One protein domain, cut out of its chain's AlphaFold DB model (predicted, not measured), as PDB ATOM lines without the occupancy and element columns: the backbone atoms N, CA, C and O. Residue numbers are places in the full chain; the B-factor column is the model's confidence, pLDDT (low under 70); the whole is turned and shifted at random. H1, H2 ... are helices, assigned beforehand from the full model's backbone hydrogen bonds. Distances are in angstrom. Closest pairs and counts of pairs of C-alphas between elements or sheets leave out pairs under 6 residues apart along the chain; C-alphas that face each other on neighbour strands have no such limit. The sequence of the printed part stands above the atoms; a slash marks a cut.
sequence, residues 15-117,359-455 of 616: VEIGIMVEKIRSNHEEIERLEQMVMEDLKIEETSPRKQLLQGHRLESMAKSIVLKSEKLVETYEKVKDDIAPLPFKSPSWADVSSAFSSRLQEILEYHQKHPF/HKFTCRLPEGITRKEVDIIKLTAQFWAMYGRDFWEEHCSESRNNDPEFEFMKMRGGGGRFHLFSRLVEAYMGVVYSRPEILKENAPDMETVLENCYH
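This is residues 15 to 117 and 359 to 455 of the 616 residues of the protein "Putative splicing factor 3A subunit 1" of Noccaea caerulescens (UniProt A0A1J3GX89). A long helical hairpin, H1 and H2, makes most of the length of the model, and at one end H1 joins a head in which H4 packs between H3 and H7 and the short H6 packs on H7, while H5, four residues at the edge of the head, touches no helix. H8 and H9 pack on the hairpin partway along it. The printed part has 200 residues with nine named helices, H1 to H9 in chain order, and no named strand: all helix. It is only just compact, close to loose, with a radius of gyration of the C-alphas of 19.7 A, and elongated, spanning 63 by 39 by 32 A.

H2, residues 49 to 84, is longest at 49.7 A, from C-alpha 49 at (103.303, 84.977, 84.915). H1 is residues 15 to 41, 38.8 A; H3 94 to 114, 30.0 A; H4 371 to 395, 25.4 A; H7 415 to 433, 27.3 A. H5 is 397 to 400, H6 404 to 409, H8 437 to 442 and H9 446 to 455, ending at C-alpha 455 (112.577, 101.413, 70.210). H2 has a kink of 38 degrees near residue 78, H4 one of 117 degrees near 388.

H1, the hub, touches H2 as a hairpin at a shallow tilt of 19 degrees, opposite ways; the closest C-alphas, of Ile 31 and Ile 66, are 5.7 A apart. H2 touches H9, about perpendicular at 81 degrees, with C-alphas 63 and 446 closest at 5.3 A. H2 touches H8 with residues 70 to 74 alone, closest C-alphas 70 and 439, 6.9 A. H1 touches H7 with residues 21 to 25 alone, closest C-alphas 25 and 431, 6.4 A. H7 touches H4 at a steep tilt of 61 degrees; C-alphas 381 and 425 are closest, 4.9 A. H4 touches H3, closest C-alphas 372 and 112, 6.3 A. H6 touches H7, closest C-alphas 408 and 418, 5.2 A; H5 touches no helix. Every O i to N i+4 pair is within hydrogen-bond range in H1, H3, H8 and H9, against 30 of 32 in H2, 17 of 21 in H4, 14 of 15 in H7 and 0 of 2 in H6, which has 2 of 3 O i to N i+3 pairs; H5 is too short for an i+4 pair.

The C-alphas of Pro 49 and Ala 95 are the farthest apart, 64.5 A. Residues 118 to 358 are not printed; C-alphas 117 and 359 are 32.2 A apart across the cut. Of the links printed whole, none is long. Mean pLDDT of the printed part is 80.6; 32 residues are under 70, among them 393 to 402 and 435 to 442.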
ATOM      1  N   VAL A  15     151.142 105.912  73.734       82.19
ATOM      2  CA  VAL A  15     150.753 104.601  74.265       82.19
ATOM      3  C   VAL A  15     149.691 104.741  75.353       82.19
ATOM      4  O   VAL A  15     148.697 104.020  75.325       82.19
ATOM      5  N   GLU A  16     149.861 105.680  76.286       84.44
ATOM      6  CA  GLU A  16     148.874 105.949  77.341       84.44
ATOM      7  C   GLU A  16     147.540 106.403  76.747       84.44
ATOM      8  O   GLU A  16     146.489 105.886  77.129       84.44
ATOM      9  N   ILE A  17     147.582 107.288  75.748       84.06
ATOM     10  CA  ILE A  17     146.396 107.719  75.001       84.06
ATOM     11  C   ILE A  17     145.714 106.518  74.333       84.06
ATOM     12  O   ILE A  17     144.505 106.337  74.489       84.06
ATOM     13  N   GLY A  18     146.477 105.645  73.665       86.12
ATOM     14  CA  GLY A  18     145.946 104.418  73.063       86.12
ATOM     15  C   GLY A  18     145.260 103.488  74.078       86.12
ATOM     16  O   GLY A  18     144.161 102.993  73.823       86.12
ATOM     17  N   ILE A  19     145.853 103.304  75.264       88.19
ATOM     18  CA  ILE A  19     145.273 102.499  76.355       88.19
ATOM     19  C   ILE A  19     143.957 103.111  76.851       88.19
ATOM     20  O   ILE A  19     142.979 102.391  77.081       88.19
ATOM     21  N   MET A  20     143.908 104.435  77.011       87.69
ATOM     22  CA  MET A  20     142.698 105.134  77.441       87.69
ATOM     23  C   MET A  20     141.581 105.018  76.398       87.69
ATOM     24  O   MET A  20     140.447 104.688  76.752       87.69
ATOM     25  N   VAL A  21     141.906 105.195  75.117       88.44
ATOM     26  CA  VAL A  21     140.968 105.033  73.999       88.44
ATOM     27  C   VAL A  21     140.424 103.600  73.928       88.44
ATOM     28  O   VAL A  21     139.214 103.416  73.768       88.44
ATOM     29  N   GLU A  22     141.258 102.571  74.130       90.44
ATOM     30  CA  GLU A  22     140.787 101.177  74.185       90.44
ATOM     31  C   GLU A  22     139.867 100.918  75.373       90.44
ATOM     32  O   GLU A  22     138.851 100.236  75.230       90.44
ATOM     33  N   LYS A  23     140.174 101.483  76.541       90.19
ATOM     34  CA  LYS A  23     139.321 101.353  77.726       90.19
ATOM     35  C   LYS A  23     137.940 101.963  77.492       90.19
ATOM     36  O   LYS A  23     136.932 101.350  77.839       90.19
ATOM     37  N   ILE A  24     137.889 103.141  76.876       89.38
ATOM     38  CA  ILE A  24     136.639 103.821  76.532       89.38
ATOM     39  C   ILE A  24     135.850 103.011  75.493       89.38
ATOM     40  O   ILE A  24     134.660 102.753  75.690       89.38
ATOM     41  N   ARG A  25     136.509 102.535  74.427       90.81
ATOM     42  CA  ARG A  25     135.882 101.680  73.405       90.81
ATOM     43  C   ARG A  25     135.334 100.381  74.008       90.81
ATOM     44  O   ARG A  25     134.220  99.981  73.681       90.81
ATOM     45  N   SER A  26     136.092  99.737  74.895       90.69
ATOM     46  CA  SER A  26     135.697  98.499  75.579       90.69
ATOM     47  C   SER A  26     134.456  98.699  76.456       90.69
ATOM     48  O   SER A  26     133.514  97.914  76.387       90.69
ATOM     49  N   ASN A  27     134.395  99.801  77.212       89.19
ATOM     50  CA  ASN A  27     133.211 100.152  78.001       89.19
ATOM     51  C   ASN A  27     131.977 100.389  77.113       89.19
ATOM     52  O   ASN A  27     130.885  99.927  77.442       89.19
ATOM     53  N   HIS A  28     132.142 101.079  75.978       88.81
ATOM     54  CA  HIS A  28     131.070 101.236  74.995       88.81
ATOM     55  C   HIS A  28     130.584  99.892  74.450       88.81
ATOM     56  O   HIS A  28     129.381  99.659  74.387       88.81
ATOM     57  N   GLU A  29     131.505  99.008  74.072       89.12
ATOM     58  CA  GLU A  29     131.171  97.668  73.589       89.12
ATOM     59  C   GLU A  29     130.399  96.864  74.644       89.12
ATOM     60  O   GLU A  29     129.443  96.169  74.309       89.12
ATOM     61  N   GLU A  30     130.765  96.972  75.920       89.44
ATOM     62  CA  GLU A  30     130.059  96.285  76.999       89.44
ATOM     63  C   GLU A  30     128.631  96.814  77.197       89.44
ATOM     64  O   GLU A  30     127.704  96.017  77.348       89.44
ATOM     65  N   ILE A  31     128.433  98.136  77.131       89.12
ATOM     66  CA  ILE A  31     127.093  98.746  77.145       89.12
ATOM     67  C   ILE A  31     126.270  98.234  75.960       89.12
ATOM     68  O   ILE A  31     125.144  97.779  76.145       89.12
ATOM     69  N   GLU A  32     126.842  98.232  74.756       89.12
ATOM     70  CA  GLU A  32     126.165  97.734  73.559       89.12
ATOM     71  C   GLU A  32     125.806  96.243  73.645       89.12
ATOM     72  O   GLU A  32     124.742  95.837  73.175       89.12
ATOM     73  N   ARG A  33     126.655  95.410  74.262       89.62
ATOM     74  CA  ARG A  33     126.328  93.997  74.508       89.62
ATOM     75  C   ARG A  33     125.188  93.843  75.504       89.62
ATOM     76  O   ARG A  33     124.309  93.019  75.269       89.62
ATOM     77  N   LEU A  34     125.169  94.631  76.579       90.06
ATOM     78  CA  LEU A  34     124.058  94.626  77.532       90.06
ATOM     79  C   LEU A  34     122.753  95.077  76.861       90.06
ATOM     80  O   LEU A  34     121.731  94.421  77.041       90.06
ATOM     81  N   GLU A  35     122.786  96.122  76.026       89.75
ATOM     82  CA  GLU A  35     121.628  96.541  75.221       89.75
ATOM     83  C   GLU A  35     121.155  95.409  74.294       89.75
ATOM     84  O   GLU A  35     119.958  95.138  74.199       89.75
ATOM     85  N   GLN A  36     122.075  94.687  73.647       88.81
ATOM     86  CA  GLN A  36     121.736  93.529  72.812       88.81
ATOM     87  C   GLN A  36     121.110  92.382  73.604       88.81
ATOM     88  O   GLN A  36     120.135  91.802  73.130       88.81
ATOM     89  N   MET A  37     121.615  92.082  74.802       87.94
ATOM     90  CA  MET A  37     121.022  91.078  75.689       87.94
ATOM     91  C   MET A  37     119.613  91.479  76.129       87.94
ATOM     92  O   MET A  37     118.704  90.656  76.072       87.94
ATOM     93  N   VAL A  38     119.406  92.750  76.488       89.25
ATOM     94  CA  VAL A  38     118.079  93.300  76.808       89.25
ATOM     95  C   VAL A  38     117.137  93.154  75.615       89.25
ATOM     96  O   VAL A  38     116.017  92.672  75.764       89.25
ATOM     97  N   MET A  39     117.585  93.525  74.414       87.94
ATOM     98  CA  MET A  39     116.787  93.385  73.196       87.94
ATOM     99  C   MET A  39     116.470  91.926  72.856       87.94
ATOM    100  O   MET A  39     115.406  91.668  72.299       87.94
ATOM    101  N   GLU A  40     117.375  90.983  73.128       88.69
ATOM    102  CA  GLU A  40     117.137  89.557  72.893       88.69
ATOM    103  C   GLU A  40     116.132  88.986  73.895       88.69
ATOM    104  O   GLU A  40     115.166  88.354  73.477       88.69
ATOM    105  N   ASP A  41     116.273  89.297  75.186       88.25
ATOM    106  CA  ASP A  41     115.321  88.865  76.219       88.25
ATOM    107  C   ASP A  41     113.926  89.461  75.941       88.25
ATOM    108  O   ASP A  41     112.925  88.759  76.032       88.25
ATOM    109  N   LEU A  42     113.835  90.718  75.475       85.56
ATOM    110  CA  LEU A  42     112.572  91.360  75.066       85.56
ATOM    111  C   LEU A  42     111.913  90.741  73.817       85.56
ATOM    112  O   LEU A  42     110.734  91.003  73.562       85.56
ATOM    113  N   LYS A  43     112.634  89.960  73.000       85.56
ATOM    114  CA  LYS A  43     112.017  89.235  71.872       85.56
ATOM    115  C   LYS A  43     111.243  88.009  72.331       85.56
ATOM    116  O   LYS A  43     110.356  87.576  71.597       85.56
ATOM    117  N   ILE A  44     111.601  87.448  73.482       85.50
ATOM    118  CA  ILE A  44     110.995  86.234  74.013       85.50
ATOM    119  C   ILE A  44     109.662  86.618  74.666       85.50
ATOM    120  O   ILE A  44     109.615  87.278  75.706       85.50
ATOM    121  N   GLU A  45     108.561  86.224  74.026       78.06
ATOM    122  CA  GLU A  45     107.203  86.422  74.541       78.06
ATOM    123  C   GLU A  45     106.876  85.300  75.545       78.06
ATOM    124  O   GLU A  45     106.412  84.221  75.182       78.06
ATOM    125  N   GLU A  46     107.155  85.539  76.828       80.19
ATOM    126  CA  GLU A  46     106.880  84.575  77.898       80.19
ATOM    127  C   GLU A  46     105.378  84.483  78.204       80.19
ATOM    128  O   GLU A  46     104.713  85.489  78.468       80.19
ATOM    129  N   THR A  47     104.827  83.268  78.234       79.00
ATOM    130  CA  THR A  47     103.393  83.025  78.484       79.00
ATOM    131  C   THR A  47     103.052  82.894  79.971       79.00
ATOM    132  O   THR A  47     101.936  83.214  80.379       79.00
ATOM    133  N   SER A  48     104.011  82.464  80.801       84.88
ATOM    134  CA  SER A  48     103.804  82.208  82.233       84.88
ATOM    135  C   SER A  48     104.046  83.459  83.097       84.88
ATOM    136  O   SER A  48     105.132  84.043  83.010       84.88
ATOM    137  N   PRO A  49     103.132  83.821  84.024       79.19
ATOM    138  CA  PRO A  49     103.303  84.977  84.915       79.19
ATOM    139  C   PRO A  49     104.590  84.942  85.756       79.19
ATOM    140  O   PRO A  49     105.235  85.969  85.963       79.19
ATOM    141  N   ARG A  50     105.016  83.753  86.212       82.44
ATOM    142  CA  ARG A  50     106.259  83.589  86.989       82.44
ATOM    143  C   ARG A  50     107.498  83.878  86.141       82.44
ATOM    144  O   ARG A  50     108.426  84.527  86.618       82.44
ATOM    145  N   LYS A  51     107.518  83.408  84.889       84.56
ATOM    146  CA  LYS A  51     108.631  83.649  83.959       84.56
ATOM    147  C   LYS A  51     108.696  85.114  83.530       84.56
ATOM    148  O   LYS A  51     109.786  85.670  83.495       84.56
ATOM    149  N   GLN A  52     107.546  85.759  83.329       81.12
ATOM    150  CA  GLN A  52     107.462  87.199  83.056       81.12
ATOM    151  C   GLN A  52     108.044  88.048  84.198       81.12
ATOM    152  O   GLN A  52     108.754  89.015  83.935       81.12
ATOM    153  N   LEU A  53     107.788  87.685  85.461       83.81
ATOM    154  CA  LEU A  53     108.375  88.387  86.610       83.81
ATOM    155  C   LEU A  53     109.905  88.227  86.651       83.81
ATOM    156  O   LEU A  53     110.626  89.200  86.862       83.81
ATOM    157  N   LEU A  54     110.406  87.010  86.412       86.44
ATOM    158  CA  LEU A  54     111.846  86.742  86.349       86.44
ATOM    159  C   LEU A  54     112.516  87.499  85.194       86.44
ATOM    160  O   LEU A  54     113.586  88.071  85.389       86.44
ATOM    161  N   GLN A  55     111.878  87.538  84.023       85.56
ATOM    162  CA  GLN A  55     112.312  88.340  82.878       85.56
ATOM    163  C   GLN A  55     112.383  89.828  83.252       85.56
ATOM    164  O   GLN A  55     113.396  90.472  82.996       85.56
ATOM    165  N   GLY A  56     111.366  90.347  83.951       83.25
ATOM    166  CA  GLY A  56     111.362  91.711  84.483       83.25
ATOM    167  C   GLY A  56     112.566  92.002  85.382       83.25
ATOM    168  O   GLY A  56     113.281  92.968  85.140       83.25
ATOM    169  N   HIS A  57     112.863  91.139  86.360       87.94
ATOM    170  CA  HIS A  57     114.025  91.318  87.243       87.94
ATOM    171  C   HIS A  57     115.373  91.242  86.512       87.94
ATOM    172  O   HIS A  57     116.289  92.002  86.833       87.94
ATOM    173  N   ARG A  58     115.516  90.347  85.523       89.62
ATOM    174  CA  ARG A  58     116.736  90.281  84.702       89.62
ATOM    175  C   ARG A  58     116.938  91.568  83.911       89.62
ATOM    176  O   ARG A  58     118.032  92.128  83.938       89.62
ATOM    177  N   LEU A  59     115.888  92.043  83.246       90.00
ATOM    178  CA  LEU A  59     115.924  93.267  82.449       90.00
ATOM    179  C   LEU A  59     116.190  94.497  83.318       90.00
ATOM    180  O   LEU A  59     117.001  95.338  82.943       90.00
ATOM    181  N   GLU A  60     115.593  94.556  84.508       87.75
ATOM    182  CA  GLU A  60     115.854  95.594  85.507       87.75
ATOM    183  C   GLU A  60     117.333  95.611  85.933       87.75
ATOM    184  O   GLU A  60     117.974  96.661  85.955       87.75
ATOM    185  N   SER A  61     117.902  94.439  86.230       91.50
ATOM    186  CA  SER A  61     119.312  94.296  86.609       91.50
ATOM    187  C   SER A  61     120.261  94.719  85.479       91.50
ATOM    188  O   SER A  61     121.185  95.507  85.700       91.50
ATOM    189  N   MET A  62     120.000  94.265  84.247       91.19
ATOM    190  CA  MET A  62     120.790  94.647  83.073       91.19
ATOM    191  C   MET A  62     120.701  96.150  82.796       91.19
ATOM    192  O   MET A  62     121.727  96.789  82.572       91.19
ATOM    193  N   ALA A  63     119.509  96.741  82.880       89.12
ATOM    194  CA  ALA A  63     119.313  98.170  82.661       89.12
ATOM    195  C   ALA A  63     119.991  99.028  83.744       89.12
ATOM    196  O   ALA A  63     120.631 100.025  83.412       89.12
ATOM    197  N   LYS A  64     119.966  98.617  85.020       90.50
ATOM    198  CA  LYS A  64     120.759  99.270  86.081       90.50
ATOM    199  C   LYS A  64     122.262  99.195  85.808       90.50
ATOM    200  O   LYS A  64     122.966 100.182  85.997       90.50
ATOM    201  N   SER A  65     122.749  98.047  85.331       92.75
ATOM    202  CA  SER A  65     124.155  97.879  84.942       92.75
ATOM    203  C   SER A  65     124.550  98.818  83.796       92.75
ATOM    204  O   SER A  65     125.617  99.430  83.849       92.75
ATOM    205  N   ILE A  66     123.671  99.001  82.802       90.69
ATOM    206  CA  ILE A  66     123.876  99.956  81.701       90.69
ATOM    207  C   ILE A  66     123.997 101.388  82.233       90.69
ATOM    208  O   ILE A  66     124.957 102.071  81.880       90.69
ATOM    209  N   VAL A  67     123.082 101.826  83.107       89.44
ATOM    210  CA  VAL A  67     123.120 103.180  83.694       89.44
ATOM    211  C   VAL A  67     124.443 103.406  84.431       89.44
ATOM    212  O   VAL A  67     125.186 104.321  84.078       89.44
ATOM    213  N   LEU A  68     124.815 102.510  85.351       90.88
ATOM    214  CA  LEU A  68     126.062 102.623  86.121       90.88
ATOM    215  C   LEU A  68     127.312 102.652  85.227       90.88
ATOM    216  O   LEU A  68     128.251 103.415  85.462       90.88
ATOM    217  N   LYS A  69     127.348 101.818  84.182       90.56
ATOM    218  CA  LYS A  69     128.462 101.809  83.225       90.56
ATOM    219  C   LYS A  69     128.493 103.076  82.377       90.56
ATOM    220  O   LYS A  69     129.584 103.554  82.081       90.56
ATOM    221  N   SER A  70     127.337 103.626  82.010       88.88
ATOM    222  CA  SER A  70     127.240 104.867  81.239       88.88
ATOM    223  C   SER A  70     127.725 106.085  82.033       88.88
ATOM    224  O   SER A  70     128.474 106.896  81.492       88.88
ATOM    225  N   GLU A  71     127.418 106.158  83.332       88.31
ATOM    226  CA  GLU A  71     127.924 107.198  84.239       88.31
ATOM    227  C   GLU A  71     129.447 107.113  84.368       88.31
ATOM    228  O   GLU A  71     130.163 108.082  84.110       88.31
ATOM    229  N   LYS A  72     129.966 105.912  84.650       89.25
ATOM    230  CA  LYS A  72     131.411 105.671  84.728       89.25
ATOM    231  C   LYS A  72     132.125 105.983  83.411       89.25
ATOM    232  O   LYS A  72     133.252 106.474  83.414       89.25
ATOM    233  N   LEU A  73     131.494 105.682  82.277       88.81
ATOM    234  CA  LEU A  73     132.036 105.969  80.954       88.81
ATOM    235  C   LEU A  73     132.160 107.476  80.725       88.81
ATOM    236  O   LEU A  73     133.205 107.954  80.286       88.81
ATOM    237  N   VAL A  74     131.125 108.228  81.075       86.94
ATOM    238  CA  VAL A  74     131.130 109.690  81.023       86.94
ATOM    239  C   VAL A  74     132.246 110.275  81.890       86.94
ATOM    240  O   VAL A  74     133.001 111.117  81.407       86.94
ATOM    241  N   GLU A  75     132.426 109.781  83.118       87.00
ATOM    242  CA  GLU A  75     133.545 110.192  83.976       87.00
ATOM    243  C   GLU A  75     134.909 109.899  83.332       87.00
ATOM    244  O   GLU A  75     135.848 110.682  83.472       87.00
ATOM    245  N   THR A  76     135.047 108.770  82.622       87.06
ATOM    246  CA  THR A  76     136.293 108.466  81.900       87.06
ATOM    247  C   THR A  76     136.520 109.386  80.707       87.06
ATOM    248  O   THR A  76     137.662 109.757  80.468       87.06
ATOM    249  N   TYR A  77     135.472 109.810  79.998       86.00
ATOM    250  CA  TYR A  77     135.606 110.799  78.927       86.00
ATOM    251  C   TYR A  77     136.033 112.165  79.463       86.00
ATOM    252  O   TYR A  77     136.924 112.780  78.890       86.00
ATOM    253  N   GLU A  78     135.434 112.631  80.562       84.94
ATOM    254  CA  GLU A  78     135.780 113.928  81.159       84.94
ATOM    255  C   GLU A  78     137.250 113.987  81.593       84.94
ATOM    256  O   GLU A  78     137.896 115.010  81.392       84.94
ATOM    257  N   LYS A  79     137.805 112.880  82.101       84.62
ATOM    258  CA  LYS A  79     139.218 112.796  82.514       84.62
ATOM    259  C   LYS A  79     140.216 112.821  81.357       84.62
ATOM    260  O   LYS A  79     141.344 113.235  81.567       84.62
ATOM    261  N   VAL A  80     139.823 112.336  80.179       81.12
ATOM    262  CA  VAL A  80     140.735 112.112  79.036       81.12
ATOM    263  C   VAL A  80     140.486 113.123  77.902       81.12
ATOM    264  O   VAL A  80     141.192 113.155  76.895       81.12
ATOM    265  N   LYS A  81     139.482 113.993  78.052       80.19
ATOM    266  CA  LYS A  81     139.079 114.980  77.044       80.19
ATOM    267  C   LYS A  81     140.228 115.892  76.616       80.19
ATOM    268  O   LYS A  81     140.374 116.140  75.420       80.19
ATOM    269  N   ASP A  82     141.029 116.354  77.569       77.69
ATOM    270  CA  ASP A  82     142.110 117.311  77.317       77.69
ATOM    271  C   ASP A  82     143.302 116.668  76.583       77.69
ATOM    272  O   ASP A  82     143.972 117.341  75.800       77.69
ATOM    273  N   ASP A  83     143.499 115.353  76.744       77.75
ATOM    274  CA  ASP A  83     144.539 114.581  76.051       77.75
ATOM    275  C   ASP A  83     144.115 114.143  74.637       77.75
ATOM    276  O   ASP A  83     144.940 114.095  73.725       77.75
ATOM    277  N   ILE A  84     142.825 113.836  74.423       77.31
ATOM    278  CA  ILE A  84     142.292 113.371  73.125       77.31
ATOM    279  C   ILE A  84     141.987 114.536  72.176       77.31
ATOM    280  O   ILE A  84     142.254 114.436  70.977       77.31
ATOM    281  N   ALA A  85     141.432 115.642  72.680       72.56
ATOM    282  CA  ALA A  85     140.995 116.772  71.852       72.56
ATOM    283  C   ALA A  85     142.083 117.373  70.929       72.56
ATOM    284  O   ALA A  85     141.731 117.820  69.834       72.56
ATOM    285  N   PRO A  86     143.381 117.393  71.297       70.62
ATOM    286  CA  PRO A  86     144.441 117.905  70.431       70.62
ATOM    287  C   PRO A  86     144.867 116.967  69.291       70.62
ATOM    288  O   PRO A  86     145.476 117.449  68.334       70.62
ATOM    289  N   LEU A  87     144.585 115.659  69.370       69.69
ATOM    290  CA  LEU A  87     145.076 114.655  68.410       69.69
ATOM    291  C   LEU A  87     144.698 114.940  66.945       69.69
ATOM    292  O   LEU A  87     145.569 114.801  66.092       69.69
ATOM    293  N   PRO A  88     143.473 115.403  66.615       62.06
ATOM    294  CA  PRO A  88     143.100 115.672  65.225       62.06
ATOM    295  C   PRO A  88     143.796 116.892  64.605       62.06
ATOM    296  O   PRO A  88     143.684 117.104  63.399       62.06
ATOM    297  N   PHE A  89     144.453 117.732  65.414       59.12
ATOM    298  CA  PHE A  89     144.961 119.045  64.993       59.12
ATOM    299  C   PHE A  89     146.465 119.239  65.220       59.12
ATOM    300  O   PHE A  89     147.043 120.174  64.667       59.12
ATOM    301  N   LYS A  90     147.114 118.391  66.027       64.12
ATOM    302  CA  LYS A  90     148.564 118.426  66.245       64.12
ATOM    303  C   LYS A  90     149.243 117.399  65.345       64.12
ATOM    304  O   LYS A  90     148.896 116.228  65.394       64.12
ATOM    305  N   SER A  91     150.248 117.827  64.585       59.34
ATOM    306  CA  SER A  91     151.197 116.931  63.917       59.34
ATOM    307  C   SER A  91     152.278 116.541  64.933       59.34
ATOM    308  O   SER A  91     153.122 117.381  65.255       59.34
ATOM    309  N   PRO A  92     152.236 115.336  65.528       67.19
ATOM    310  CA  PRO A  92     153.271 114.912  66.459       67.19
ATOM    311  C   PRO A  92     154.600 114.683  65.729       67.19
ATOM    312  O   PRO A  92     154.664 114.588  64.504       67.19
ATOM    313  N   SER A  93     155.672 114.533  66.506       77.50
ATOM    314  CA  SER A  93     156.915 113.946  66.008       77.50
ATOM    315  C   SER A  93     156.633 112.513  65.545       77.50
ATOM    316  O   SER A  93     156.423 111.606  66.354       77.50
ATOM    317  N   TRP A  94     156.588 112.304  64.228       73.31
ATOM    318  CA  TRP A  94     156.259 111.004  63.639       73.31
ATOM    319  C   TRP A  94     157.255 109.903  64.014       73.31
ATOM    320  O   TRP A  94     156.873 108.736  64.108       73.31
ATOM    321  N   ALA A  95     158.506 110.271  64.309       77.00
ATOM    322  CA  ALA A  95     159.522 109.352  64.811       77.00
ATOM    323  C   ALA A  95     159.145 108.773  66.186       77.00
ATOM    324  O   ALA A  95     159.256 107.564  66.395       77.00
ATOM    325  N   ASP A  96     158.627 109.605  67.092       81.38
ATOM    326  CA  ASP A  96     158.242 109.173  68.439       81.38
ATOM    327  C   ASP A  96     156.989 108.291  68.400       81.38
ATOM    328  O   ASP A  96     156.926 107.261  69.071       81.38
ATOM    329  N   VAL A  97     156.016 108.636  67.550       81.94
ATOM    330  CA  VAL A  97     154.798 107.831  67.347       81.94
ATOM    331  C   VAL A  97     155.119 106.482  66.699       81.94
ATOM    332  O   VAL A  97     154.610 105.450  67.141       81.94
ATOM    333  N   SER A  98     155.987 106.462  65.684       82.25
ATOM    334  CA  SER A  98     156.406 105.231  65.004       82.25
ATOM    335  C   SER A  98     157.228 104.318  65.924       82.25
ATOM    336  O   SER A  98     157.039 103.095  65.936       82.25
ATOM    337  N   SER A  99     158.085 104.907  66.764       84.75
ATOM    338  CA  SER A  99     158.842 104.183  67.789       84.75
ATOM    339  C   SER A  99     157.925 103.603  68.870       84.75
ATOM    340  O   SER A  99     158.047 102.426  69.221       84.75
ATOM    341  N   ALA A 100     156.938 104.377  69.332       85.88
ATOM    342  CA  ALA A 100     155.928 103.923  70.286       85.88
ATOM    343  C   ALA A 100     155.084 102.765  69.729       85.88
ATOM    344  O   ALA A 100     154.883 101.760  70.416       85.88
ATOM    345  N   PHE A 101     154.639 102.865  68.471       86.44
ATOM    346  CA  PHE A 101     153.921 101.787  67.791       86.44
ATOM    347  C   PHE A 101     154.774 100.519  67.701       86.44
ATOM    348  O   PHE A 101     154.319  99.438  68.070       86.44
ATOM    349  N   SER A 102     156.019 100.647  67.241       86.38
ATOM    350  CA  SER A 102     156.909  99.500  67.027       86.38
ATOM    351  C   SER A 102     157.288  98.814  68.340       86.38
ATOM    352  O   SER A 102     157.250  97.589  68.411       86.38
ATOM    353  N   SER A 103     157.549  99.591  69.394       89.12
ATOM    354  CA  SER A 103     157.802  99.066  70.742       89.12
ATOM    355  C   SER A 103     156.596  98.285  71.267       89.12
ATOM    356  O   SER A 103     156.740  97.168  71.760       89.12
ATOM    357  N   ARG A 104     155.383  98.833  71.099       89.00
ATOM    358  CA  ARG A 104     154.152  98.170  71.543       89.00
ATOM    359  C   ARG A 104     153.833  96.919  70.728       89.00
ATOM    360  O   ARG A 104     153.381  95.924  71.289       89.00
ATOM    361  N   LEU A 105     154.072  96.952  69.419       88.44
ATOM    362  CA  LEU A 105     153.921  95.790  68.551       88.44
ATOM    363  C   LEU A 105     154.867  94.671  68.991       88.44
ATOM    364  O   LEU A 105     154.423  93.541  69.165       88.44
ATOM    365  N   GLN A 106     156.139  94.989  69.232       87.81
ATOM    366  CA  GLN A 106     157.118  94.010  69.692       87.81
ATOM    367  C   GLN A 106     156.710  93.384  71.031       87.81
ATOM    368  O   GLN A 106     156.778  92.167  71.171       87.81
ATOM    369  N   GLU A 107     156.205  94.174  71.979       90.00
ATOM    370  CA  GLU A 107     155.696  93.659  73.254       90.00
ATOM    371  C   GLU A 107     154.546  92.651  73.061       90.00
ATOM    372  O   GLU A 107     154.527  91.598  73.700       90.00
ATOM    373  N   ILE A 108     153.612  92.934  72.143       87.81
ATOM    374  CA  ILE A 108     152.520  92.012  71.790       87.81
ATOM    375  C   ILE A 108     153.087  90.723  71.183       87.81
ATOM    376  O   ILE A 108     152.688  89.626  71.575       87.81
ATOM    377  N   LEU A 109     154.027  90.837  70.243       88.00
ATOM    378  CA  LEU A 109     154.650  89.680  69.602       88.00
ATOM    379  C   LEU A 109     155.398  88.807  70.618       88.00
ATOM    380  O   LEU A 109     155.208  87.591  70.626       88.00
ATOM    381  N   GLU A 110     156.184  89.415  71.506       90.62
ATOM    382  CA  GLU A 110     156.903  88.721  72.578       90.62
ATOM    383  C   GLU A 110     155.951  88.046  73.568       90.62
ATOM    384  O   GLU A 110     156.213  86.926  74.009       90.62
ATOM    385  N   TYR A 111     154.837  88.696  73.913       89.81
ATOM    386  CA  TYR A 111     153.819  88.113  74.782       89.81
ATOM    387  C   TYR A 111     153.222  86.844  74.164       89.81
ATOM    388  O   TYR A 111     153.201  85.799  74.810       89.81
ATOM    389  N   HIS A 112     152.803  86.895  72.897       86.69
ATOM    390  CA  HIS A 112     152.229  85.735  72.201       86.69
ATOM    391  C   HIS A 112     153.270  84.654  71.886       86.69
ATOM    392  O   HIS A 112     152.929  83.475  71.814       86.69
ATOM    393  N   GLN A 113     154.548  85.021  71.765       87.44
ATOM    394  CA  GLN A 113     155.652  84.065  71.672       87.44
ATOM    395  C   GLN A 113     155.890  83.333  73.004       87.44
ATOM    396  O   GLN A 113     156.125  82.126  73.005       87.44
ATOM    397  N   LYS A 114     155.817  84.045  74.138       88.81
ATOM    398  CA  LYS A 114     155.956  83.482  75.497       88.81
ATOM    399  C   LYS A 114     154.712  82.716  75.947       88.81
ATOM    400  O   LYS A 114     154.822  81.788  76.746       88.81
ATOM    401  N   HIS A 115     153.545  83.059  75.403       83.00
ATOM    402  CA  HIS A 115     152.260  82.439  75.720       83.00
ATOM    403  C   HIS A 115     151.531  81.886  74.477       83.00
ATOM    404  O   HIS A 115     150.419  82.332  74.183       83.00
ATOM    405  N   PRO A 116     152.076  80.863  73.779       72.50
ATOM    406  CA  PRO A 116     151.434  80.285  72.590       72.50
ATOM    407  C   PRO A 116     150.077  79.629  72.887       72.50
ATOM    408  O   PRO A 116     149.220  79.543  72.014       72.50
ATOM    409  N   PHE A 117     149.887  79.175  74.133       57.19
ATOM    410  CA  PHE A 117     148.706  78.466  74.625       57.19
ATOM    411  C   PHE A 117     148.022  79.214  75.779       57.19
ATOM    412  O   PHE A 117     147.529  78.587  76.709       57.19
ATOM    413  N   HIS A 359     124.436 100.324  66.854       72.06
ATOM    414  CA  HIS A 359     125.534  99.729  67.625       72.06
ATOM    415  C   HIS A 359     126.819  99.790  66.781       72.06
ATOM    416  O   HIS A 359     126.924  99.116  65.753       72.06
ATOM    417  N   LYS A 360     127.753 100.660  67.164       76.62
ATOM    418  CA  LYS A 360     128.986 100.974  66.429       76.62
ATOM    419  C   LYS A 360     130.199 100.279  67.028       76.62
ATOM    420  O   LYS A 360     131.118  99.983  66.270       76.62
ATOM    421  N   PHE A 361     130.183  99.976  68.322       80.88
ATOM    422  CA  PHE A 361     131.339  99.477  69.068       80.88
ATOM    423  C   PHE A 361     131.404  97.944  69.152       80.88
ATOM    424  O   PHE A 361     132.479  97.384  69.370       80.88
ATOM    425  N   THR A 362     130.288  97.254  68.907       80.69
ATOM    426  CA  THR A 362     130.221  95.791  68.862       80.69
ATOM    427  C   THR A 362     130.891  95.269  67.593       80.69
ATOM    428  O   THR A 362     130.444  95.541  66.470       80.69
ATOM    429  N   CYS A 363     131.943  94.472  67.775       74.81
ATOM    430  CA  CYS A 363     132.681  93.825  66.695       74.81
ATOM    431  C   CYS A 363     132.533  92.303  66.809       74.81
ATOM    432  O   CYS A 363     132.811  91.725  67.856       74.81
ATOM    433  N   ARG A 364     132.093  91.638  65.735       76.06
ATOM    434  CA  ARG A 364     132.075  90.168  65.671       76.06
ATOM    435  C   ARG A 364     133.429  89.667  65.183       76.06
ATOM    436  O   ARG A 364     133.933  90.168  64.179       76.06
ATOM    437  N   LEU A 365     133.994  88.690  65.887       80.69
ATOM    438  CA  LEU A 365     135.259  88.063  65.513       80.69
ATOM    439  C   LEU A 365     135.028  87.060  64.366       80.69
ATOM    440  O   LEU A 365     134.114  86.241  64.473       80.69
ATOM    441  N   PRO A 366     135.804  87.127  63.269       77.12
ATOM    442  CA  PRO A 366     135.761  86.121  62.211       77.12
ATOM    443  C   PRO A 366     136.195  84.738  62.711       77.12
ATOM    444  O   PRO A 366     137.064  84.628  63.576       77.12
ATOM    445  N   GLU A 367     135.634  83.684  62.123       73.50
ATOM    446  CA  GLU A 367     136.026  82.300  62.412       73.50
ATOM    447  C   GLU A 367     137.500  82.062  62.029       73.50
ATOM    448  O   GLU A 367     137.943  82.443  60.942       73.50
ATOM    449  N   GLY A 368     138.275  81.454  62.936       76.44
ATOM    450  CA  GLY A 368     139.690  81.128  62.713       76.44
ATOM    451  C   GLY A 368     140.682  82.285  62.892       76.44
ATOM    452  O   GLY A 368     141.810  82.189  62.409       76.44
ATOM    453  N   ILE A 369     140.289  83.386  63.545       83.06
ATOM    454  CA  ILE A 369     141.211  84.479  63.888       83.06
ATOM    455  C   ILE A 369     142.033  84.144  65.140       83.06
ATOM    456  O   ILE A 369     141.488  83.702  66.153       83.06
ATOM    457  N   THR A 370     143.347  84.370  65.095       86.00
ATOM    458  CA  THR A 370     144.214  84.165  66.268       86.00
ATOM    459  C   THR A 370     144.154  85.370  67.214       86.00
ATOM    460  O   THR A 370     143.948  86.506  66.788       86.00
ATOM    461  N   ARG A 371     144.357  85.170  68.525       83.38
ATOM    462  CA  ARG A 371     144.393  86.286  69.497       83.38
ATOM    463  C   ARG A 371     145.515  87.278  69.185       83.38
ATOM    464  O   ARG A 371     145.314  88.484  69.290       83.38
ATOM    465  N   LYS A 372     146.655  86.756  68.723       86.06
ATOM    466  CA  LYS A 372     147.767  87.542  68.189       86.06
ATOM    467  C   LYS A 372     147.299  88.463  67.058       86.06
ATOM    468  O   LYS A 372     147.533  89.665  67.130       86.06
ATOM    469  N   GLU A 373     146.587  87.932  66.061       86.38
ATOM    470  CA  GLU A 373     146.008  88.739  64.976       86.38
ATOM    471  C   GLU A 373     145.042  89.804  65.506       86.38
ATOM    472  O   GLU A 373     145.111  90.947  65.072       86.38
ATOM    473  N   VAL A 374     144.171  89.469  66.464       88.69
ATOM    474  CA  VAL A 374     143.230  90.440  67.050       88.69
ATOM    475  C   VAL A 374     143.966  91.597  67.730       88.69
ATOM    476  O   VAL A 374     143.595  92.751  67.517       88.69
ATOM    477  N   ASP A 375     144.993  91.314  68.529       88.88
ATOM    478  CA  ASP A 375     145.747  92.342  69.253       88.88
ATOM    479  C   ASP A 375     146.546  93.238  68.294       88.88
ATOM    480  O   ASP A 375     146.557  94.460  68.460       88.88
ATOM    481  N   ILE A 376     147.128  92.656  67.237       88.19
ATOM    482  CA  ILE A 376     147.791  93.412  66.165       88.19
ATOM    483  C   ILE A 376     146.772  94.294  65.437       88.19
ATOM    484  O   ILE A 376     147.010  95.491  65.272       88.19
ATOM    485  N   ILE A 377     145.611  93.755  65.049       88.88
ATOM    486  CA  ILE A 377     144.551  94.512  64.368       88.88
ATOM    487  C   ILE A 377     144.059  95.668  65.244       88.88
ATOM    488  O   ILE A 377     143.890  96.777  64.739       88.88
ATOM    489  N   LYS A 378     143.854  95.445  66.549       90.44
ATOM    490  CA  LYS A 378     143.452  96.497  67.494       90.44
ATOM    491  C   LYS A 378     144.502  97.593  67.594       90.44
ATOM    492  O   LYS A 378     144.148  98.757  67.443       90.44
ATOM    493  N   LEU A 379     145.775  97.239  67.796       90.62
ATOM    494  CA  LEU A 379     146.869  98.212  67.866       90.62
ATOM    495  C   LEU A 379     146.951  99.042  66.575       90.62
ATOM    496  O   LEU A 379     147.023 100.267  66.612       90.62
ATOM    497  N   THR A 380     146.869  98.371  65.430       88.81
ATOM    498  CA  THR A 380     146.880  98.992  64.099       88.81
ATOM    499  C   THR A 380     145.706  99.963  63.936       88.81
ATOM    500  O   THR A 380     145.899 101.115  63.558       88.81
ATOM    501  N   ALA A 381     144.490  99.527  64.276       90.88
ATOM    502  CA  ALA A 381     143.277 100.335  64.177       90.88
ATOM    503  C   ALA A 381     143.283 101.541  65.133       90.88
ATOM    504  O   ALA A 381     142.795 102.605  64.757       90.88
ATOM    505  N   GLN A 382     143.855 101.402  66.335       89.31
ATOM    506  CA  GLN A 382     144.017 102.505  67.291       89.31
ATOM    507  C   GLN A 382     144.884 103.615  66.704       89.31
ATOM    508  O   GLN A 382     144.458 104.766  66.642       89.31
ATOM    509  N   PHE A 383     146.090 103.274  66.241       86.69
ATOM    510  CA  PHE A 383     147.012 104.259  65.675       86.69
ATOM    511  C   PHE A 383     146.461 104.871  64.385       86.69
ATOM    512  O   PHE A 383     146.572 106.079  64.191       86.69
ATOM    513  N   TRP A 384     145.788 104.072  63.553       87.56
ATOM    514  CA  TRP A 384     145.117 104.568  62.353       87.56
ATOM    515  C   TRP A 384     144.010 105.580  62.683       87.56
ATOM    516  O   TRP A 384     143.911 106.621  62.041       87.56
ATOM    517  N   ALA A 385     143.194 105.318  63.707       87.19
ATOM    518  CA  ALA A 385     142.113 106.217  64.106       87.19
ATOM    519  C   ALA A 385     142.605 107.518  64.765       87.19
ATOM    520  O   ALA A 385     141.946 108.548  64.625       87.19
ATOM    521  N   MET A 386     143.738 107.476  65.476       83.88
ATOM    522  CA  MET A 386     144.317 108.641  66.158       83.88
ATOM    523  C   MET A 386     145.096 109.563  65.214       83.88
ATOM    524  O   MET A 386     144.957 110.777  65.317       83.88
ATOM    525  N   TYR A 387     145.900 109.001  64.306       82.38
ATOM    526  CA  TYR A 387     146.851 109.763  63.480       82.38
ATOM    527  C   TYR A 387     146.476 109.824  61.995       82.38
ATOM    528  O   TYR A 387     147.077 110.576  61.232       82.38
ATOM    529  N   GLY A 388     145.454 109.071  61.586       79.19
ATOM    530  CA  GLY A 388     144.896 109.114  60.242       79.19
ATOM    531  C   GLY A 388     145.644 108.267  59.213       79.19
ATOM    532  O   GLY A 388     146.614 107.561  59.494       79.19
ATOM    533  N   ARG A 389     145.133 108.340  57.979       72.44
ATOM    534  CA  ARG A 389     145.650 107.604  56.820       72.44
ATOM    535  C   ARG A 389     147.043 108.079  56.416       72.44
ATOM    536  O   ARG A 389     147.880 107.234  56.118       72.44
ATOM    537  N   ASP A 390     147.273 109.389  56.431       67.81
ATOM    538  CA  ASP A 390     148.501 110.002  55.914       67.81
ATOM    539  C   ASP A 390     149.729 109.515  56.699       67.81
ATOM    540  O   ASP A 390     150.698 109.047  56.110       67.81
ATOM    541  N   PHE A 391     149.620 109.457  58.032       74.50
ATOM    542  CA  PHE A 391     150.633 108.842  58.894       74.50
ATOM    543  C   PHE A 391     150.905 107.375  58.534       74.50
ATOM    544  O   PHE A 391     152.057 106.940  58.463       74.50
ATOM    545  N   TRP A 392     149.843 106.591  58.328       74.12
ATOM    546  CA  TRP A 392     149.977 105.164  58.049       74.12
ATOM    547  C   TRP A 392     150.665 104.908  56.704       74.12
ATOM    548  O   TRP A 392     151.546 104.048  56.608       74.12
ATOM    549  N   GLU A 393     150.267 105.651  55.672       69.62
ATOM    550  CA  GLU A 393     150.822 105.539  54.324       69.62
ATOM    551  C   GLU A 393     152.284 106.021  54.279       69.62
ATOM    552  O   GLU A 393     153.118 105.326  53.705       69.62
ATOM    553  N   GLU A 394     152.640 107.106  54.969       65.00
ATOM    554  CA  GLU A 394     153.988 107.693  54.925       65.00
ATOM    555  C   GLU A 394     155.025 106.969  55.808       65.00
ATOM    556  O   GLU A 394     156.187 106.849  55.426       65.00
ATOM    557  N   HIS A 395     154.631 106.451  56.979       61.00
ATOM    558  CA  HIS A 395     155.588 105.954  57.984       61.00
ATOM    559  C   HIS A 395     155.493 104.457  58.306       61.00
ATOM    560  O   HIS A 395     156.402 103.911  58.937       61.00
ATOM    561  N   CYS A 396     154.423 103.778  57.881       60.47
ATOM    562  CA  CYS A 396     154.203 102.356  58.172       60.47
ATOM    563  C   CYS A 396     154.017 101.483  56.920       60.47
ATOM    564  O   CYS A 396     154.270 100.280  57.001       60.47
ATOM    565  N   SER A 397     153.593 102.040  55.778       60.25
ATOM    566  CA  SER A 397     153.162 101.240  54.621       60.25
ATOM    567  C   SER A 397     154.299 100.606  53.809       60.25
ATOM    568  O   SER A 397     154.159  99.456  53.384       60.25
ATOM    569  N   GLU A 398     155.436 101.289  53.635       51.34
ATOM    570  CA  GLU A 398     156.556 100.779  52.827       51.34
ATOM    571  C   GLU A 398     157.289  99.608  53.495       51.34
ATOM    572  O   GLU A 398     157.641  98.640  52.823       51.34
ATOM    573  N   SER A 399     157.457  99.639  54.819       55.12
ATOM    574  CA  SER A 399     158.214  98.607  55.545       55.12
ATOM    575  C   SER A 399     157.399  97.353  55.879       55.12
ATOM    576  O   SER A 399     157.993  96.299  56.073       55.12
ATOM    577  N   ARG A 400     156.058  97.442  55.964       58.88
ATOM    578  CA  ARG A 400     155.209  96.390  56.575       58.88
ATOM    579  C   ARG A 400     154.187  95.733  55.643       58.88
ATOM    580  O   ARG A 400     153.626  94.701  55.994       58.88
ATOM    581  N   ASN A 401     153.955  96.254  54.433       58.75
ATOM    582  CA  ASN A 401     153.010  95.649  53.473       58.75
ATOM    583  C   ASN A 401     153.416  94.239  52.988       58.75
ATOM    584  O   ASN A 401     152.588  93.508  52.424       58.75
ATOM    585  N   ASN A 402     154.678  93.861  53.195       60.97
ATOM    586  CA  ASN A 402     155.212  92.539  52.868       60.97
ATOM    587  C   ASN A 402     155.196  91.567  54.057       60.97
ATOM    588  O   ASN A 402     155.403  90.374  53.846       60.97
ATOM    589  N   ASP A 403     154.901  92.042  55.270       70.62
ATOM    590  CA  ASP A 403     154.845  91.188  56.450       70.62
ATOM    591  C   ASP A 403     153.528  90.395  56.482       70.62
ATOM    592  O   ASP A 403     152.449  90.967  56.274       70.62
ATOM    593  N   PRO A 404     153.573  89.087  56.793       70.81
ATOM    594  CA  PRO A 404     152.369  88.256  56.867       70.81
ATOM    595  C   PRO A 404     151.414  88.729  57.974       70.81
ATOM    596  O   PRO A 404     150.201  88.571  57.872       70.81
ATOM    597  N   GLU A 405     151.945  89.372  59.017       74.69
ATOM    598  CA  GLU A 405     151.172  89.873  60.157       74.69
ATOM    599  C   GLU A 405     150.234  91.037  59.793       74.69
ATOM    600  O   GLU A 405     149.254  91.258  60.501       74.69
ATOM    601  N   PHE A 406     150.476  91.732  58.673       75.50
ATOM    602  CA  PHE A 406     149.678  92.870  58.195       75.50
ATOM    603  C   PHE A 406     148.851  92.549  56.940       75.50
ATOM    604  O   PHE A 406     148.232  93.433  56.342       75.50
ATOM    605  N   GLU A 407     148.761  91.273  56.546       73.25
ATOM    606  CA  GLU A 407     148.000  90.845  55.365       73.25
ATOM    607  C   GLU A 407     146.501  91.194  55.464       73.25
ATOM    608  O   GLU A 407     145.852  91.457  54.448       73.25
ATOM    609  N   PHE A 408     145.960  91.315  56.685       75.81
ATOM    610  CA  PHE A 408     144.572  91.729  56.930       75.81
ATOM    611  C   PHE A 408     144.227  93.123  56.380       75.81
ATOM    612  O   PHE A 408     143.048  93.417  56.195       75.81
ATOM    613  N   MET A 409     145.219  93.977  56.104       71.31
ATOM    614  CA  MET A 409     145.009  95.293  55.493       71.31
ATOM    615  C   MET A 409     144.759  95.227  53.981       71.31
ATOM    616  O   MET A 409     144.240  96.179  53.394       71.31
ATOM    617  N   LYS A 410     145.096  94.112  53.322       66.75
ATOM    618  CA  LYS A 410     144.918  93.958  51.875       66.75
ATOM    619  C   LYS A 410     143.450  93.657  51.559       66.75
ATOM    620  O   LYS A 410     142.979  92.535  51.741       66.75
ATOM    621  N   MET A 411     142.756  94.637  50.970       54.84
ATOM    622  CA  MET A 411     141.359  94.545  50.492       54.84
ATOM    623  C   MET A 411     141.044  93.275  49.674       54.84
ATOM    624  O   MET A 411     139.915  92.797  49.686       54.84
ATOM    625  N   ARG A 412     142.032  92.719  48.953       49.12
ATOM    626  CA  ARG A 412     141.858  91.605  48.000       49.12
ATOM    627  C   ARG A 412     142.072  90.201  48.601       49.12
ATOM    628  O   ARG A 412     141.713  89.230  47.949       49.12
ATOM    629  N   GLY A 413     142.630  90.097  49.814       51.25
ATOM    630  CA  GLY A 413     142.911  88.824  50.512       51.25
ATOM    631  C   GLY A 413     142.448  88.770  51.978       51.25
ATOM    632  O   GLY A 413     142.390  87.696  52.566       51.25
ATOM    633  N   GLY A 414     142.064  89.909  52.569       53.53
ATOM    634  CA  GLY A 414     141.808  90.052  54.009       53.53
ATOM    635  C   GLY A 414     140.434  89.609  54.531       53.53
ATOM    636  O   GLY A 414     140.245  89.604  55.748       53.53
ATOM    637  N   GLY A 415     139.472  89.236  53.675       69.31
ATOM    638  CA  GLY A 415     138.156  88.700  54.073       69.31
ATOM    639  C   GLY A 415     137.517  89.379  55.304       69.31
ATOM    640  O   GLY A 415     137.468  90.604  55.411       69.31
ATOM    641  N   GLY A 416     137.057  88.575  56.274       77.12
ATOM    642  CA  GLY A 416     136.481  89.060  57.538       77.12
ATOM    643  C   GLY A 416     137.453  89.819  58.458       77.12
ATOM    644  O   GLY A 416     136.999  90.591  59.302       77.12
ATOM    645  N   ARG A 417     138.778  89.663  58.290       81.19
ATOM    646  CA  ARG A 417     139.800  90.365  59.094       81.19
ATOM    647  C   ARG A 417     139.886  91.846  58.725       81.19
ATOM    648  O   ARG A 417     139.950  92.689  59.615       81.19
ATOM    649  N   PHE A 418     139.781  92.174  57.433       83.00
ATOM    650  CA  PHE A 418     139.685  93.566  56.977       83.00
ATOM    651  C   PHE A 418     138.399  94.242  57.482       83.00
ATOM    652  O   PHE A 418     138.412  95.407  57.882       83.00
ATOM    653  N   HIS A 419     137.283  93.504  57.519       83.44
ATOM    654  CA  HIS A 419     136.032  94.005  58.095       83.44
ATOM    655  C   HIS A 419     136.169  94.267  59.603       83.44
ATOM    656  O   HIS A 419     135.723  95.309  60.078       83.44
ATOM    657  N   LEU A 420     136.822  93.371  60.355       85.88
ATOM    658  CA  LEU A 420     137.128  93.595  61.771       85.88
ATOM    659  C   LEU A 420     137.979  94.859  61.965       85.88
ATOM    660  O   LEU A 420     137.625  95.700  62.787       85.88
ATOM    661  N   PHE A 421     139.047  95.019  61.178       87.88
ATOM    662  CA  PHE A 421     139.885  96.220  61.187       87.88
ATOM    663  C   PHE A 421     139.067  97.489  60.910       87.88
ATOM    664  O   PHE A 421     139.105  98.425  61.703       87.88
ATOM    665  N   SER A 422     138.265  97.496  59.843       87.38
ATOM    666  CA  SER A 422     137.446  98.651  59.450       87.38
ATOM    667  C   SER A 422     136.433  99.035  60.531       87.38
ATOM    668  O   SER A 422     136.291 100.207  60.870       87.38
ATOM    669  N   ARG A 423     135.762  98.046  61.133       88.06
ATOM    670  CA  ARG A 423     134.799  98.276  62.221       88.06
ATOM    671  C   ARG A 423     135.478  98.785  63.492       88.06
ATOM    672  O   ARG A 423     134.922  99.654  64.160       88.06
ATOM    673  N   LEU A 424     136.668  98.279  63.820       89.56
ATOM    674  CA  LEU A 424     137.457  98.768  64.954       89.56
ATOM    675  C   LEU A 424     137.931 100.201  64.728       89.56
ATOM    676  O   LEU A 424     137.815 101.021  65.629       89.56
ATOM    677  N   VAL A 425     138.398 100.519  63.523       89.44
ATOM    678  CA  VAL A 425     138.751 101.880  63.112       89.44
ATOM    679  C   VAL A 425     137.568 102.832  63.295       89.44
ATOM    680  O   VAL A 425     137.706 103.852  63.964       89.44
ATOM    681  N   GLU A 426     136.388 102.482  62.774       88.31
ATOM    682  CA  GLU A 426     135.168 103.278  62.958       88.31
ATOM    683  C   GLU A 426     134.814 103.451  64.439       88.31
ATOM    684  O   GLU A 426     134.383 104.528  64.849       88.31
ATOM    685  N   ALA A 427     134.997 102.405  65.250       88.94
ATOM    686  CA  ALA A 427     134.748 102.448  66.685       88.94
ATOM    687  C   ALA A 427     135.743 103.369  67.410       88.94
ATOM    688  O   ALA A 427     135.326 104.204  68.209       88.94
ATOM    689  N   TYR A 428     137.041 103.277  67.114       89.69
ATOM    690  CA  TYR A 428     138.062 104.148  67.704       89.69
ATOM    691  C   TYR A 428     137.905 105.601  67.264       89.69
ATOM    692  O   TYR A 428     137.961 106.493  68.104       89.69
ATOM    693  N   MET A 429     137.613 105.854  65.987       87.62
ATOM    694  CA  MET A 429     137.239 107.190  65.519       87.62
ATOM    695  C   MET A 429     135.969 107.673  66.219       87.62
ATOM    696  O   MET A 429     135.884 108.825  66.629       87.62
ATOM    697  N   GLY A 430     135.002 106.779  66.413       84.06
ATOM    698  CA  GLY A 430     133.839 107.023  67.248       84.06
ATOM    699  C   GLY A 430     134.251 107.575  68.607       84.06
ATOM    700  O   GLY A 430     133.754 108.625  68.971       84.06
ATOM    701  N   VAL A 431     135.191 106.952  69.318       86.38
ATOM    702  CA  VAL A 431     135.686 107.455  70.613       86.38
ATOM    703  C   VAL A 431     136.389 108.810  70.488       86.38
ATOM    704  O   VAL A 431     136.049 109.737  71.219       86.38
ATOM    705  N   VAL A 432     137.343 108.936  69.561       83.56
ATOM    706  CA  VAL A 432     138.200 110.130  69.415       83.56
ATOM    707  C   VAL A 432     137.393 111.370  69.017       83.56
ATOM    708  O   VAL A 432     137.656 112.465  69.506       83.56
ATOM    709  N   TYR A 433     136.381 111.202  68.164       79.38
ATOM    710  CA  TYR A 433     135.569 112.295  67.622       79.38
ATOM    711  C   TYR A 433     134.182 112.423  68.285       79.38
ATOM    712  O   TYR A 433     133.376 113.260  67.863       79.38
ATOM    713  N   SER A 434     133.862 111.612  69.302       72.62
ATOM    714  CA  SER A 434     132.551 111.660  69.971       72.62
ATOM    715  C   SER A 434     132.401 112.820  70.945       72.62
ATOM    716  O   SER A 434     133.343 113.278  71.584       72.62
ATOM    717  N   ARG A 435     131.142 113.240  71.106       63.44
ATOM    718  CA  ARG A 435     130.696 114.173  72.145       63.44
ATOM    719  C   ARG A 435     130.074 113.386  73.306       63.44
ATOM    720  O   ARG A 435     128.994 112.817  73.107       63.44
ATOM    721  N   PRO A 436     130.716 113.311  74.490       65.56
ATOM    722  CA  PRO A 436     130.224 112.518  75.620       65.56
ATOM    723  C   PRO A 436     128.864 112.998  76.149       65.56
ATOM    724  O   PRO A 436     128.156 112.241  76.812       65.56
ATOM    725  N   GLU A 437     128.451 114.223  75.819       63.81
ATOM    726  CA  GLU A 437     127.157 114.797  76.192       63.81
ATOM    727  C   GLU A 437     125.972 113.970  75.659       63.81
ATOM    728  O   GLU A 437     124.956 113.841  76.338       63.81
ATOM    729  N   ILE A 438     126.131 113.314  74.501       63.34
ATOM    730  CA  ILE A 438     125.104 112.443  73.904       63.34
ATOM    731  C   ILE A 438     124.857 111.195  74.774       63.34
ATOM    732  O   ILE A 438     123.767 110.626  74.756       63.34
ATOM    733  N   LEU A 439     125.843 110.751  75.558       65.69
ATOM    734  CA  LEU A 439     125.704 109.568  76.417       65.69
ATOM    735  C   LEU A 439     124.887 109.873  77.675       65.69
ATOM    736  O   LEU A 439     124.040 109.064  78.049       65.69
ATOM    737  N   LYS A 440     125.068 111.065  78.265       66.81
ATOM    738  CA  LYS A 440     124.270 111.532  79.414       66.81
ATOM    739  C   LYS A 440     122.778 111.620  79.074       66.81
ATOM    740  O   LYS A 440     121.935 111.322  79.913       66.81
ATOM    741  N   GLU A 441     122.447 112.006  77.843       67.06
ATOM    742  CA  GLU A 441     121.054 112.137  77.394       67.06
ATOM    743  C   GLU A 441     120.368 110.791  77.117       67.06
ATOM    744  O   GLU A 441     119.152 110.684  77.271       67.06
ATOM    745  N   ASN A 442     121.126 109.760  76.724       67.75
ATOM    746  CA  ASN A 442     120.569 108.472  76.294       67.75
ATOM    747  C   ASN A 442     120.406 107.440  77.424       67.75
ATOM    748  O   ASN A 442     119.653 106.483  77.248       67.75
ATOM    749  N   ALA A 443     121.083 107.613  78.564       73.31
ATOM    750  CA  ALA A 443     120.983 106.703  79.709       73.31
ATOM    751  C   ALA A 443     120.810 107.412  81.075       73.31
ATOM    752  O   ALA A 443     121.485 107.043  82.034       73.31
ATOM    753  N   PRO A 444     119.915 108.414  81.217       73.00
ATOM    754  CA  PRO A 444     119.729 109.110  82.493       73.00
ATOM    755  C   PRO A 444     119.090 108.234  83.581       73.00
ATOM    756  O   PRO A 444     119.178 108.550  84.763       73.00
ATOM    757  N   ASP A 445     118.399 107.165  83.197       79.38
ATOM    758  CA  ASP A 445     117.678 106.279  84.099       79.38
ATOM    759  C   ASP A 445     117.361 104.942  83.422       79.38
ATOM    760  O   ASP A 445     117.402 104.796  82.198       79.38
ATOM    761  N   MET A 446     116.991 103.967  84.248       82.56
ATOM    762  CA  MET A 446     116.674 102.611  83.819       82.56
ATOM    763  C   MET A 446     115.495 102.546  82.834       82.56
ATOM    764  O   MET A 446     115.515 101.719  81.923       82.56
ATOM    765  N   GLU A 447     114.477 103.397  82.993       80.88
ATOM    766  CA  GLU A 447     113.277 103.374  82.147       80.88
ATOM    767  C   GLU A 447     113.616 103.862  80.741       80.88
ATOM    768  O   GLU A 447     113.276 103.191  79.767       80.88
ATOM    769  N   THR A 448     114.382 104.954  80.632       81.06
ATOM    770  CA  THR A 448     114.878 105.459  79.341       81.06
ATOM    771  C   THR A 448     115.764 104.432  78.631       81.06
ATOM    772  O   THR A 448     115.667 104.276  77.416       81.06
ATOM    773  N   VAL A 449     116.599 103.681  79.361       83.44
ATOM    774  CA  VAL A 449     117.414 102.604  78.770       83.44
ATOM    775  C   VAL A 449     116.527 101.506  78.178       83.44
ATOM    776  O   VAL A 449     116.735 101.099  77.032       83.44
ATOM    777  N   LEU A 450     115.519 101.046  78.922       83.31
ATOM    778  CA  LEU A 450     114.580 100.028  78.442       83.31
ATOM    779  C   LEU A 450     113.741 100.541  77.262       83.31
ATOM    780  O   LEU A 450     113.527  99.801  76.301       83.31
ATOM    781  N   GLU A 451     113.330 101.810  77.288       81.38
ATOM    782  CA  GLU A 451     112.612 102.483  76.200       81.38
ATOM    783  C   GLU A 451     113.452 102.594  74.935       81.38
ATOM    784  O   GLU A 451     113.007 102.196  73.855       81.38
ATOM    785  N   ASN A 452     114.708 103.002  75.066       81.88
ATOM    786  CA  ASN A 452     115.650 103.039  73.958       81.88
ATOM    787  C   ASN A 452     115.896 101.639  73.378       81.88
ATOM    788  O   ASN A 452     115.841 101.471  72.157       81.88
ATOM    789  N   CYS A 453     116.092 100.618  74.220       83.19
ATOM    790  CA  CYS A 453     116.241  99.228  73.775       83.19
ATOM    791  C   CYS A 453     114.998  98.732  73.025       83.19
ATOM    792  O   CYS A 453     115.108  98.114  71.963       83.19
ATOM    793  N   TYR A 454     113.809  99.042  73.536       82.56
ATOM    794  CA  TYR A 454     112.551  98.656  72.914       82.56
ATOM    795  C   TYR A 454     112.333  99.368  71.567       82.56
ATOM    796  O   TYR A 454     112.005  98.720  70.569       82.56
ATOM    797  N   HIS A 455     112.620 100.670  71.474       78.06
ATOM    798  CA  HIS A 455     112.577 101.413  70.210       78.06
ATOM    799  C   HIS A 455     113.593 100.898  69.184       78.06
ATOM    800  O   HIS A 455     113.268 100.775  67.998       78.06
TER     801      HIS A 455